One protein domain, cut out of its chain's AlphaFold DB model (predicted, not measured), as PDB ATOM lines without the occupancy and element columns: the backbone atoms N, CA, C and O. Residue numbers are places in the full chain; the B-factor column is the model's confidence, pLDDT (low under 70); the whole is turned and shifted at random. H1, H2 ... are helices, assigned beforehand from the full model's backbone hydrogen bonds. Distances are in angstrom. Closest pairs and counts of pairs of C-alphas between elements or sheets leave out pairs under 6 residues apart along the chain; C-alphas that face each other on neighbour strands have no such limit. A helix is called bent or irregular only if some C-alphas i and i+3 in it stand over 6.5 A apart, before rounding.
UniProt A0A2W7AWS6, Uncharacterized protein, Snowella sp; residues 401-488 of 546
ATOM      1  N   GLU A 401     169.670 129.346 138.277       87.31
ATOM      2  CA  GLU A 401     169.961 129.524 136.846       87.31
ATOM      3  C   GLU A 401     169.510 128.313 136.015       87.31
ATOM      4  O   GLU A 401     168.843 128.473 134.997       87.31
ATOM      5  N   THR A 402     169.771 127.100 136.514       88.06
ATOM      6  CA  THR A 402     169.305 125.849 135.905       88.06
ATOM      7  C   THR A 402     167.782 125.792 135.804       88.06
ATOM      8  O   THR A 402     167.262 125.458 134.742       88.06
ATOM      9  N   GLN A 403     167.060 126.154 136.868       88.75
ATOM     10  CA  GLN A 403     165.594 126.202 136.862       88.75
ATOM     11  C   GLN A 403     165.062 127.223 135.849       88.75
ATOM     12  O   GLN A 403     164.192 126.884 135.048       88.75
ATOM     13  N   CYS A 404     165.635 128.428 135.809       88.94
ATOM     14  CA  CYS A 404     165.265 129.459 134.840       88.94
ATOM     15  C   CYS A 404     165.491 128.985 133.394       88.94
ATOM     16  O   CYS A 404     164.618 129.154 132.547       88.94
ATOM     17  N   THR A 405     166.639 128.364 133.094       88.88
ATOM     18  CA  THR A 405     166.925 127.821 131.754       88.88
ATOM     19  C   THR A 405     165.954 126.705 131.379       88.88
ATOM     20  O   THR A 405     165.442 126.688 130.261       88.88
ATOM     21  N   ARG A 406     165.668 125.787 132.307       90.19
ATOM     22  CA  ARG A 406     164.707 124.698 132.091       90.19
ATOM     23  C   ARG A 406     163.288 125.215 131.861       90.19
ATOM     24  O   ARG A 406     162.582 124.672 131.018       90.19
ATOM     25  N   HIS A 407     162.897 126.288 132.545       88.75
ATOM     26  CA  HIS A 407     161.602 126.930 132.334       88.75
ATOM     27  C   HIS A 407     161.506 127.560 130.944       88.75
ATOM     28  O   HIS A 407     160.603 127.215 130.186       88.75
ATOM     29  N   LYS A 408     162.504 128.368 130.555       89.12
ATOM     30  CA  LYS A 408     162.595 128.956 129.206       89.12
ATOM     31  C   LYS A 408     162.564 127.896 128.107       89.12
ATOM     32  O   LYS A 408     161.989 128.118 127.044       89.12
ATOM     33  N   LEU A 409     163.170 126.733 128.355       90.12
ATOM     34  CA  LEU A 409     163.133 125.596 127.439       90.12
ATOM     35  C   LEU A 409     161.702 125.113 127.215       90.12
ATOM     36  O   LEU A 409     161.302 124.933 126.068       90.12
ATOM     37  N   ILE A 410     160.926 124.950 128.283       87.81
ATOM     38  CA  ILE A 410     159.524 124.547 128.179       87.81
ATOM     39  C   ILE A 410     158.693 125.631 127.494       87.81
ATOM     40  O   ILE A 410     157.988 125.311 126.543       87.81
ATOM     41  N   GLU A 411     158.815 126.899 127.893       87.38
ATOM     42  CA  GLU A 411     158.101 128.006 127.238       87.38
ATOM     43  C   GLU A 411     158.395 128.065 125.735       87.38
ATOM     44  O   GLU A 411     157.479 128.200 124.929       87.38
ATOM     45  N   THR A 412     159.654 127.866 125.337       88.56
ATOM     46  CA  THR A 412     160.045 127.824 123.921       88.56
ATOM     47  C   THR A 412     159.391 126.649 123.189       88.56
ATOM     48  O   THR A 412     158.943 126.804 122.055       88.56
ATOM     49  N   ILE A 413     159.305 125.469 123.817       88.94
ATOM     50  CA  ILE A 413     158.606 124.312 123.235       88.94
ATOM     51  C   ILE A 413     157.116 124.623 123.050       88.94
ATOM     52  O   ILE A 413     156.563 124.321 121.990       88.94
ATOM     53  N   LEU A 414     156.478 125.239 124.049       85.00
ATOM     54  CA  LEU A 414     155.070 125.634 123.984       85.00
ATOM     55  C   LEU A 414     154.836 126.651 122.861       85.00
ATOM     56  O   LEU A 414     153.976 126.432 122.011       85.00
ATOM     57  N   GLN A 415     155.675 127.685 122.775       86.38
ATOM     58  CA  GLN A 415     155.625 128.683 121.704       86.38
ATOM     59  C   GLN A 415     155.835 128.059 120.321       86.38
ATOM     60  O   GLN A 415     155.143 128.408 119.367       86.38
ATOM     61  N   PHE A 416     156.782 127.130 120.170       90.44
ATOM     62  CA  PHE A 416     156.986 126.435 118.898       90.44
ATOM     63  C   PHE A 416     155.770 125.612 118.505       90.44
ATOM     64  O   PHE A 416     155.381 125.635 117.340       90.44
ATOM     65  N   ARG A 417     155.130 124.945 119.465       82.81
ATOM     66  CA  ARG A 417     153.905 124.191 119.216       82.81
ATOM     67  C   ARG A 417     152.760 125.097 118.769       82.81
ATOM     68  O   ARG A 417     152.132 124.794 117.758       82.81
ATOM     69  N   GLU A 418     152.518 126.198 119.476       82.31
ATOM     70  CA  GLU A 418     151.480 127.180 119.128       82.31
ATOM     71  C   GLU A 418     151.684 127.760 117.725       82.31
ATOM     72  O   GLU A 418     150.727 127.940 116.975       82.31
ATOM     73  N   ASN A 419     152.942 127.974 117.336       84.62
ATOM     74  CA  ASN A 419     153.309 128.528 116.035       84.62
ATOM     75  C   ASN A 419     153.551 127.465 114.943       84.62
ATOM     76  O   ASN A 419     153.971 127.809 113.838       84.62
ATOM     77  N   GLY A 420     153.330 126.174 115.223       83.44
ATOM     78  CA  GLY A 420     153.556 125.080 114.267       83.44
ATOM     79  C   GLY A 420     155.022 124.882 113.845       83.44
ATOM     80  O   GLY A 420     155.300 124.306 112.793       83.44
ATOM     81  N   ILE A 421     155.974 125.363 114.645       86.38
ATOM     82  CA  ILE A 421     157.415 125.270 114.399       86.38
ATOM     83  C   ILE A 421     157.927 123.908 114.874       86.38
ATOM     84  O   ILE A 421     157.622 123.441 115.970       86.38
ATOM     85  N   LYS A 422     158.772 123.261 114.063       87.69
ATOM     86  CA  LYS A 422     159.402 121.995 114.449       87.69
ATOM     87  C   LYS A 422     160.411 122.210 115.582       87.69
ATOM     88  O   LYS A 422     161.460 122.825 115.387       87.69
ATOM     89  N   THR A 423     160.144 121.590 116.724       89.44
ATOM     90  CA  THR A 423     161.017 121.620 117.898       89.44
ATOM     91  C   THR A 423     162.331 120.875 117.649       89.44
ATOM     92  O   THR A 423     162.381 119.644 117.626       89.44
ATOM     93  N   THR A 424     163.419 121.622 117.453       89.12
ATOM     94  CA  THR A 424     164.784 121.088 117.298       89.12
ATOM     95  C   THR A 424     165.734 121.759 118.286       89.12
ATOM     96  O   THR A 424     165.528 122.915 118.649       89.12
ATOM     97  N   GLN A 425     166.806 121.069 118.700       86.44
ATOM     98  CA  GLN A 425     167.805 121.654 119.611       86.44
ATOM     99  C   GLN A 425     168.429 122.934 119.045       86.44
ATOM    100  O   GLN A 425     168.666 123.869 119.799       86.44
ATOM    101  N   ALA A 426     168.659 122.992 117.729       88.00
ATOM    102  CA  ALA A 426     169.183 124.175 117.051       88.00
ATOM    103  C   ALA A 426     168.227 125.373 117.144       88.00
ATOM    104  O   ALA A 426     168.662 126.471 117.477       88.00
ATOM    105  N   ALA A 427     166.932 125.148 116.903       87.94
ATOM    106  CA  ALA A 427     165.924 126.200 116.985       87.94
ATOM    107  C   ALA A 427     165.742 126.706 118.426       87.94
ATOM    108  O   ALA A 427     165.698 127.912 118.649       87.94
ATOM    109  N   ILE A 428     165.714 125.803 119.414       89.06
ATOM    110  CA  ILE A 428     165.631 126.177 120.837       89.06
ATOM    111  C   ILE A 428     166.865 126.983 121.260       89.06
ATOM    112  O   ILE A 428     166.739 128.024 121.895       89.06
ATOM    113  N   ALA A 429     168.058 126.510 120.892       89.50
ATOM    114  CA  ALA A 429     169.326 127.171 121.190       89.50
ATOM    115  C   ALA A 429     169.357 128.621 120.679       89.50
ATOM    116  O   ALA A 429     169.842 129.508 121.376       89.50
ATOM    117  N   GLN A 430     168.786 128.869 119.496       89.00
ATOM    118  CA  GLN A 430     168.688 130.207 118.920       89.00
ATOM    119  C   GLN A 430     167.754 131.131 119.718       89.00
ATOM    120  O   GLN A 430     168.098 132.290 119.910       89.00
ATOM    121  N   VAL A 431     166.609 130.633 120.196       88.75
ATOM    122  CA  VAL A 431     165.634 131.437 120.964       88.75
ATOM    123  C   VAL A 431     166.117 131.725 122.387       88.75
ATOM    124  O   VAL A 431     165.942 132.830 122.886       88.75
ATOM    125  N   ILE A 432     166.748 130.747 123.040       87.38
ATOM    126  CA  ILE A 432     167.242 130.877 124.424       87.38
ATOM    127  C   ILE A 432     168.626 131.555 124.470       87.38
ATOM    128  O   ILE A 432     169.158 131.800 125.549       87.38
ATOM    129  N   GLU A 433     169.211 131.862 123.307       89.69
ATOM    130  CA  GLU A 433     170.549 132.452 123.161       89.69
ATOM    131  C   GLU A 433     171.648 131.616 123.847       89.69
ATOM    132  O   GLU A 433     172.571 132.125 124.483       89.69
ATOM    133  N   GLN A 434     171.559 130.290 123.716       89.06
ATOM    134  CA  GLN A 434     172.527 129.339 124.267       89.06
ATOM    135  C   GLN A 434     173.074 128.401 123.192       89.06
ATOM    136  O   GLN A 434     172.509 128.241 122.116       89.06
ATOM    137  N   THR A 435     174.186 127.721 123.477       89.75
ATOM    138  CA  THR A 435     174.715 126.707 122.556       89.75
ATOM    139  C   THR A 435     173.866 125.433 122.596       89.75
ATOM    140  O   THR A 435     173.335 125.051 123.640       89.75
ATOM    141  N   GLN A 436     173.802 124.695 121.482       90.25
ATOM    142  CA  GLN A 436     173.130 123.385 121.446       90.25
ATOM    143  C   GLN A 436     173.710 122.407 122.482       90.25
ATOM    144  O   GLN A 436     172.979 121.621 123.082       90.25
ATOM    145  N   GLN A 437     175.022 122.491 122.739       89.38
ATOM    146  CA  GLN A 437     175.692 121.703 123.775       89.38
ATOM    147  C   GLN A 437     175.187 122.052 125.182       89.38
ATOM    148  O   GLN A 437     174.980 121.141 125.981       89.38
ATOM    149  N   SER A 438     174.937 123.334 125.479       87.38
ATOM    150  CA  SER A 438     174.352 123.776 126.755       87.38
ATOM    151  C   SER A 438     172.945 123.208 126.964       87.38
ATOM    152  O   SER A 438     172.645 122.653 128.024       87.38
ATOM    153  N   ILE A 439     172.104 123.258 125.924       89.31
ATOM    154  CA  ILE A 439     170.749 122.685 125.952       89.31
ATOM    155  C   ILE A 439     170.808 121.168 126.169       89.31
ATOM    156  O   ILE A 439     170.122 120.639 127.044       89.31
ATOM    157  N   SER A 440     171.671 120.468 125.428       88.62
ATOM    158  CA  SER A 440     171.870 119.022 125.579       88.62
ATOM    159  C   SER A 440     172.335 118.655 126.992       88.62
ATOM    160  O   SER A 440     171.757 117.770 127.620       88.62
ATOM    161  N   LYS A 441     173.311 119.386 127.543       88.81
ATOM    162  CA  LYS A 441     173.808 119.182 128.910       88.81
ATOM    163  C   LYS A 441     172.716 119.414 129.958       88.81
ATOM    164  O   LYS A 441     172.604 118.628 130.891       88.81
ATOM    165  N   THR A 442     171.901 120.456 129.796       88.38
ATOM    166  CA  THR A 442     170.792 120.776 130.713       88.38
ATOM    167  C   THR A 442     169.755 119.650 130.760       88.38
ATOM    168  O   THR A 442     169.303 119.272 131.841       88.38
ATOM    169  N   LEU A 443     169.416 119.089 129.595       89.25
ATOM    170  CA  LEU A 443     168.506 117.949 129.454       89.25
ATOM    171  C   LEU A 443     169.112 116.659 130.038       89.25
ATOM    172  O   LEU A 443     168.465 115.973 130.827       89.25
ATOM    173  N   GLN A 444     170.389 116.383 129.751       86.88
ATOM    174  CA  GLN A 444     171.121 115.243 130.321       86.88
ATOM    175  C   GLN A 444     171.203 115.301 131.850       86.88
ATOM    176  O   GLN A 444     171.022 114.279 132.503       86.88
ATOM    177  N   GLN A 445     171.427 116.482 132.432       84.81
ATOM    178  CA  GLN A 445     171.419 116.677 133.887       84.81
ATOM    179  C   GLN A 445     170.050 116.400 134.519       84.81
ATOM    180  O   GLN A 445     169.989 116.028 135.687       84.81
ATOM    181  N   ALA A 446     168.966 116.587 133.766       82.69
ATOM    182  CA  ALA A 446     167.625 116.200 134.187       82.69
ATOM    183  C   ALA A 446     167.318 114.714 133.905       82.69
ATOM    184  O   ALA A 446     166.302 114.208 134.364       82.69
ATOM    185  N   GLY A 447     168.181 114.000 133.175       84.25
ATOM    186  CA  GLY A 447     167.986 112.590 132.835       84.25
ATOM    187  C   GLY A 447     166.953 112.343 131.733       84.25
ATOM    188  O   GLY A 447     166.371 111.264 131.697       84.25
ATOM    189  N   ILE A 448     166.713 113.320 130.850       87.12
ATOM    190  CA  ILE A 448     165.727 113.224 129.762       87.12
ATOM    191  C   ILE A 448     166.294 113.749 128.437       87.12
ATOM    192  O   ILE A 448     167.131 114.649 128.421       87.12
ATOM    193  N   SER A 449     165.847 113.216 127.301       89.00
ATOM    194  CA  SER A 449     166.136 113.763 125.969       89.00
ATOM    195  C   SER A 449     165.087 114.789 125.522       89.00
ATOM    196  O   SER A 449     163.947 114.792 125.981       89.00
ATOM    197  N   LEU A 450     165.427 115.644 124.547       88.81
ATOM    198  CA  LEU A 450     164.466 116.622 124.007       88.81
ATOM    199  C   LEU A 450     163.212 115.939 123.434       88.81
ATOM    200  O   LEU A 450     162.109 116.451 123.582       88.81
ATOM    201  N   ARG A 451     163.380 114.784 122.779       88.00
ATOM    202  CA  ARG A 451     162.268 114.049 122.166       88.00
ATOM    203  C   ARG A 451     161.300 113.514 123.220       88.00
ATOM    204  O   ARG A 451     160.094 113.600 123.019       88.00
ATOM    205  N   GLU A 452     161.828 112.973 124.314       87.12
ATOM    206  CA  GLU A 452     161.023 112.493 125.442       87.12
ATOM    207  C   GLU A 452     160.297 113.652 126.125       87.12
ATOM    208  O   GLU A 452     159.103 113.549 126.377       87.12
ATOM    209  N   LEU A 453     160.977 114.784 126.337       87.81
ATOM    210  CA  LEU A 453     160.366 115.961 126.955       87.81
ATOM    211  C   LEU A 453     159.215 116.533 126.113       87.81
ATOM    212  O   LEU A 453     158.156 116.831 126.655       87.81
ATOM    213  N   VAL A 454     159.394 116.659 124.793       88.19
ATOM    214  CA  VAL A 454     158.324 117.118 123.887       88.19
ATOM    215  C   VAL A 454     157.130 116.166 123.931       88.19
ATOM    216  O   VAL A 454     155.999 116.624 124.058       88.19
ATOM    217  N   LYS A 455     157.379 114.850 123.897       86.25
ATOM    218  CA  LYS A 455     156.321 113.838 123.981       86.25
ATOM    219  C   LYS A 455     155.518 113.965 125.285       86.25
ATOM    220  O   LYS A 455     154.294 113.982 125.225       86.25
ATOM    221  N   LEU A 456     156.195 114.119 126.426       82.25
ATOM    222  CA  LEU A 456     155.541 114.324 127.725       82.25
ATOM    223  C   LEU A 456     154.668 115.587 127.729       82.25
ATOM    224  O   LEU A 456     153.517 115.544 128.153       82.25
ATOM    225  N   ILE A 457     155.185 116.710 127.221       82.56
ATOM    226  CA  ILE A 457     154.424 117.967 127.128       82.56
ATOM    227  C   ILE A 457     153.183 117.792 126.232       82.56
ATOM    228  O   ILE A 457     152.096 118.276 126.564       82.56
ATOM    229  N   ASP A 458     153.314 117.079 125.113       80.31
ATOM    230  CA  ASP A 458     152.210 116.818 124.188       80.31
ATOM    231  C   ASP A 458     151.101 115.956 124.814       80.31
ATOM    232  O   ASP A 458     149.915 116.278 124.665       80.31
ATOM    233  N   GLU A 459     151.474 114.911 125.557       77.44
ATOM    234  CA  GLU A 459     150.556 114.022 126.285       77.44
ATOM    235  C   GLU A 459     149.809 114.751 127.412       77.44
ATOM    236  O   GLU A 459     148.612 114.534 127.613       77.44
ATOM    237  N   LYS A 460     150.470 115.669 128.125       72.88
ATOM    238  CA  LYS A 460     149.867 116.377 129.268       72.88
ATOM    239  C   LYS A 460     148.924 117.506 128.864       72.88
ATOM    240  O   LYS A 460     147.847 117.653 129.439       72.88
ATOM    241  N   ILE A 461     149.259 118.252 127.813       67.62
ATOM    242  CA  ILE A 461     148.379 119.311 127.287       67.62
ATOM    243  C   ILE A 461     147.088 118.737 126.691       67.62
ATOM    244  O   ILE A 461     146.058 119.405 126.689       67.62
ATOM    245  N   THR A 462     147.116 117.499 126.195       59.16
ATOM    246  CA  THR A 462     145.926 116.838 125.634       59.16
ATOM    247  C   THR A 462     145.013 116.210 126.693       59.16
ATOM    248  O   THR A 462     143.845 115.963 126.400       59.16
ATOM    249  N   THR A 463     145.503 115.980 127.917       52.78
ATOM    250  CA  THR A 463     144.773 115.280 128.992       52.78
ATOM    251  C   THR A 463     144.304 116.176 130.141       52.78
ATOM    252  O   THR A 463     143.392 115.781 130.865       52.78
ATOM    253  N   SER A 464     144.855 117.385 130.299       42.78
ATOM    254  CA  SER A 464     144.480 118.308 131.378       42.78
ATOM    255  C   SER A 464     143.578 119.449 130.872       42.78
ATOM    256  O   SER A 464     144.066 120.379 130.225       42.78
ATOM    257  N   PRO A 465     142.254 119.424 131.136       35.94
ATOM    258  CA  PRO A 465     141.412 120.592 130.931       35.94
ATOM    259  C   PRO A 465     141.747 121.587 132.044       35.94
ATOM    260  O   PRO A 465     141.402 121.340 133.198       35.94
ATOM    261  N   TYR A 466     142.457 122.668 131.700       42.78
ATOM    262  CA  TYR A 466     142.835 123.774 132.589       42.78
ATOM    263  C   TYR A 466     141.799 124.006 133.704       42.78
ATOM    264  O   TYR A 466     140.708 124.531 133.468       42.78
ATOM    265  N   LYS A 467     142.145 123.595 134.926       34.06
ATOM    266  CA  LYS A 467     141.483 124.034 136.151       34.06
ATOM    267  C   LYS A 467     142.455 124.958 136.859       34.06
ATOM    268  O   LYS A 467     143.359 124.485 137.535       34.06
ATOM    269  N   ASP A 468     142.249 126.259 136.694       34.75
ATOM    270  CA  ASP A 468     142.836 127.257 137.580       34.75
ATOM    271  C   ASP A 468     142.362 126.957 139.005       34.75
ATOM    272  O   ASP A 468     141.172 127.095 139.314       34.75
ATOM    273  N   SER A 469     143.259 126.515 139.890       32.25
ATOM    274  CA  SER A 469     142.919 126.416 141.307       32.25
ATOM    275  C   SER A 469     144.050 126.877 142.225       32.25
ATOM    276  O   SER A 469     144.973 126.145 142.552       32.25
ATOM    277  N   VAL A 470     143.857 128.089 142.755       33.44
ATOM    278  CA  VAL A 470     144.220 128.519 144.120       33.44
ATOM    279  C   VAL A 470     145.713 128.466 144.492       33.44
ATOM    280  O   VAL A 470     146.069 128.302 145.661       33.44
ATOM    281  N   ARG A 471     146.614 128.728 143.545       38.97
ATOM    282  CA  ARG A 471     147.962 129.220 143.863       38.97
ATOM    283  C   ARG A 471     148.204 130.517 143.109       38.97
ATOM    284  O   ARG A 471     147.997 130.601 141.908       38.97
ATOM    285  N   SER A 472     148.619 131.561 143.820       40.81
ATOM    286  CA  SER A 472     149.028 132.841 143.229       40.81
ATOM    287  C   SER A 472     150.412 132.725 142.566       40.81
ATOM    288  O   SER A 472     151.287 133.546 142.834       40.81
ATOM    289  N   SER A 473     150.657 131.653 141.809       49.56
ATOM    290  CA  SER A 473     151.903 131.402 141.083       49.56
ATOM    291  C   SER A 473     151.714 131.731 139.609       49.56
ATOM    292  O   SER A 473     150.669 131.456 139.031       49.56
ATOM    293  N   CYS A 474     152.742 132.301 138.986       51.97
ATOM    294  CA  CYS A 474     152.746 132.632 137.557       51.97
ATOM    295  C   CYS A 474     153.156 131.459 136.644       51.97
ATOM    296  O   CYS A 474     153.250 131.630 135.433       51.97
ATOM    297  N   ILE A 475     153.399 130.269 137.202       58.22
ATOM    298  CA  ILE A 475     153.667 129.040 136.444       58.22
ATOM    299  C   ILE A 475     152.408 128.170 136.474       58.22
ATOM    300  O   ILE A 475     151.765 128.068 137.520       58.22
ATOM    301  N   ASN A 476     152.086 127.527 135.347       62.50
ATOM    302  CA  ASN A 476     150.949 126.607 135.249       62.50
ATOM    303  C   ASN A 476     151.042 125.485 136.298       62.50
ATOM    304  O   ASN A 476     152.086 124.850 136.430       62.50
ATOM    305  N   ASP A 477     149.936 125.169 136.974       60.03
ATOM    306  CA  ASP A 477     149.918 124.177 138.063       60.03
ATOM    307  C   ASP A 477     150.435 122.789 137.632       60.03
ATOM    308  O   ASP A 477     151.173 122.141 138.375       60.03
ATOM    309  N   TRP A 478     150.138 122.362 136.397       65.19
ATOM    310  CA  TRP A 478     150.597 121.071 135.866       65.19
ATOM    311  C   TRP A 478     152.121 121.002 135.666       65.19
ATOM    312  O   TRP A 478     152.711 119.927 135.743       65.19
ATOM    313  N   LEU A 479     152.782 122.144 135.429       66.50
ATOM    314  CA  LEU A 479     154.242 122.214 135.305       66.50
ATOM    315  C   LEU A 479     154.926 121.911 136.640       66.50
ATOM    316  O   LEU A 479     156.018 121.341 136.652       66.50
ATOM    317  N   TYR A 480     154.279 122.254 137.755       63.19
ATOM    318  CA  TYR A 480     154.756 121.884 139.080       63.19
ATOM    319  C   TYR A 480     154.443 120.438 139.429       63.19
ATOM    320  O   TYR A 480     155.348 119.735 139.862       63.19
ATOM    321  N   SER A 481     153.203 119.978 139.253       62.84
ATOM    322  CA  SER A 481     152.827 118.622 139.674       62.84
ATOM    323  C   SER A 481     153.550 117.542 138.864       62.84
ATOM    324  O   SER A 481     154.102 116.600 139.428       62.84
ATOM    325  N   ASP A 482     153.629 117.715 137.543       69.50
ATOM    326  CA  ASP A 482     154.028 116.626 136.645       69.50
ATOM    327  C   ASP A 482     155.510 116.716 136.241       69.50
ATOM    328  O   ASP A 482     156.127 115.722 135.848       69.50
ATOM    329  N   LEU A 483     156.109 117.907 136.357       77.56
ATOM    330  CA  LEU A 483     157.500 118.178 135.981       77.56
ATOM    331  C   LEU A 483     158.347 118.744 137.135       77.56
ATOM    332  O   LEU A 483     159.459 119.213 136.894       77.56
ATOM    333  N   ALA A 484     157.918 118.641 138.401       74.25
ATOM    334  CA  ALA A 484     158.729 119.064 139.556       74.25
ATOM    335  C   ALA A 484     160.141 118.448 139.572       74.25
ATOM    336  O   ALA A 484     161.121 119.145 139.845       74.25
ATOM    337  N   TRP A 485     160.263 117.165 139.208       76.94
ATOM    338  CA  TRP A 485     161.551 116.475 139.082       76.94
ATOM    339  C   TRP A 485     162.465 117.138 138.042       76.94
ATOM    340  O   TRP A 485     163.680 117.204 138.239       76.94
ATOM    341  N   PHE A 486     161.889 117.667 136.958       82.81
ATOM    342  CA  PHE A 486     162.626 118.360 135.908       82.81
ATOM    343  C   PHE A 486     163.171 119.691 136.418       82.81
ATOM    344  O   PHE A 486     164.214 120.135 135.959       82.81
ATOM    345  N   PHE A 487     162.539 120.313 137.411       81.88
ATOM    346  CA  PHE A 487     162.995 121.568 138.007       81.88
ATOM    347  C   PHE A 487     163.848 121.390 139.272       81.88
ATOM    348  O   PHE A 487     164.203 122.389 139.895       81.88
ATOM    349  N   ASP A 488     164.205 120.157 139.648       78.50
ATOM    350  CA  ASP A 488     164.880 119.860 140.924       78.50
ATOM    351  C   ASP A 488     164.155 120.497 142.130       78.50
ATOM    352  O   ASP A 488     164.785 120.984 143.071       78.50
TER     353      ASP A 488
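Overview. This is residues 401 to 488 of the 546 residues of an uncharacterized protein of Snowella sp (UniProt A0A2W7AWS6). What is the shape? One long helix, H1, has the shorter H2, H3, H4 and H5 curving round it, crossed, with a loop, residues 464 to 476, at one end. How is it made? The printed part has 88 residues with five named helices, H1 to H5, class all helix; it is compact, radius of gyration of the C-alphas 13.0 A, spanning 38 by 29 by 20 A.

Along the chain. Where does H1 lie? H1, residues 401 to 418, begins at C-alpha (169.961, 129.524, 136.846) and spans 25.7 A. What follows? H2 is residues 425 to 431, H3 436 to 446, H4 450 to 463, 20.4 A, and H5 477 to 487, irregular, with C-alphas 482 and 485 7.9 A apart.

Arrangement. What touches H1? H2 touches residues 409 to 413 alone, about perpendicular at 82 degrees; closest C-alphas Thr 412 and Ile 428, 6.6 A. H5 touches residues 402 to 407 alone; closest C-alphas Gln 403 and Phe 487, 5.4 A. And the backbones? In H1 to H4 every O i to N i+4 pair is within hydrogen-bond range, in H5 5 of 7.

Size, cuts and confidence. Any cut? The printed part has no cut; the link H4 to H5 is long. Where is confidence low? Residues 461 to 482 are under 70.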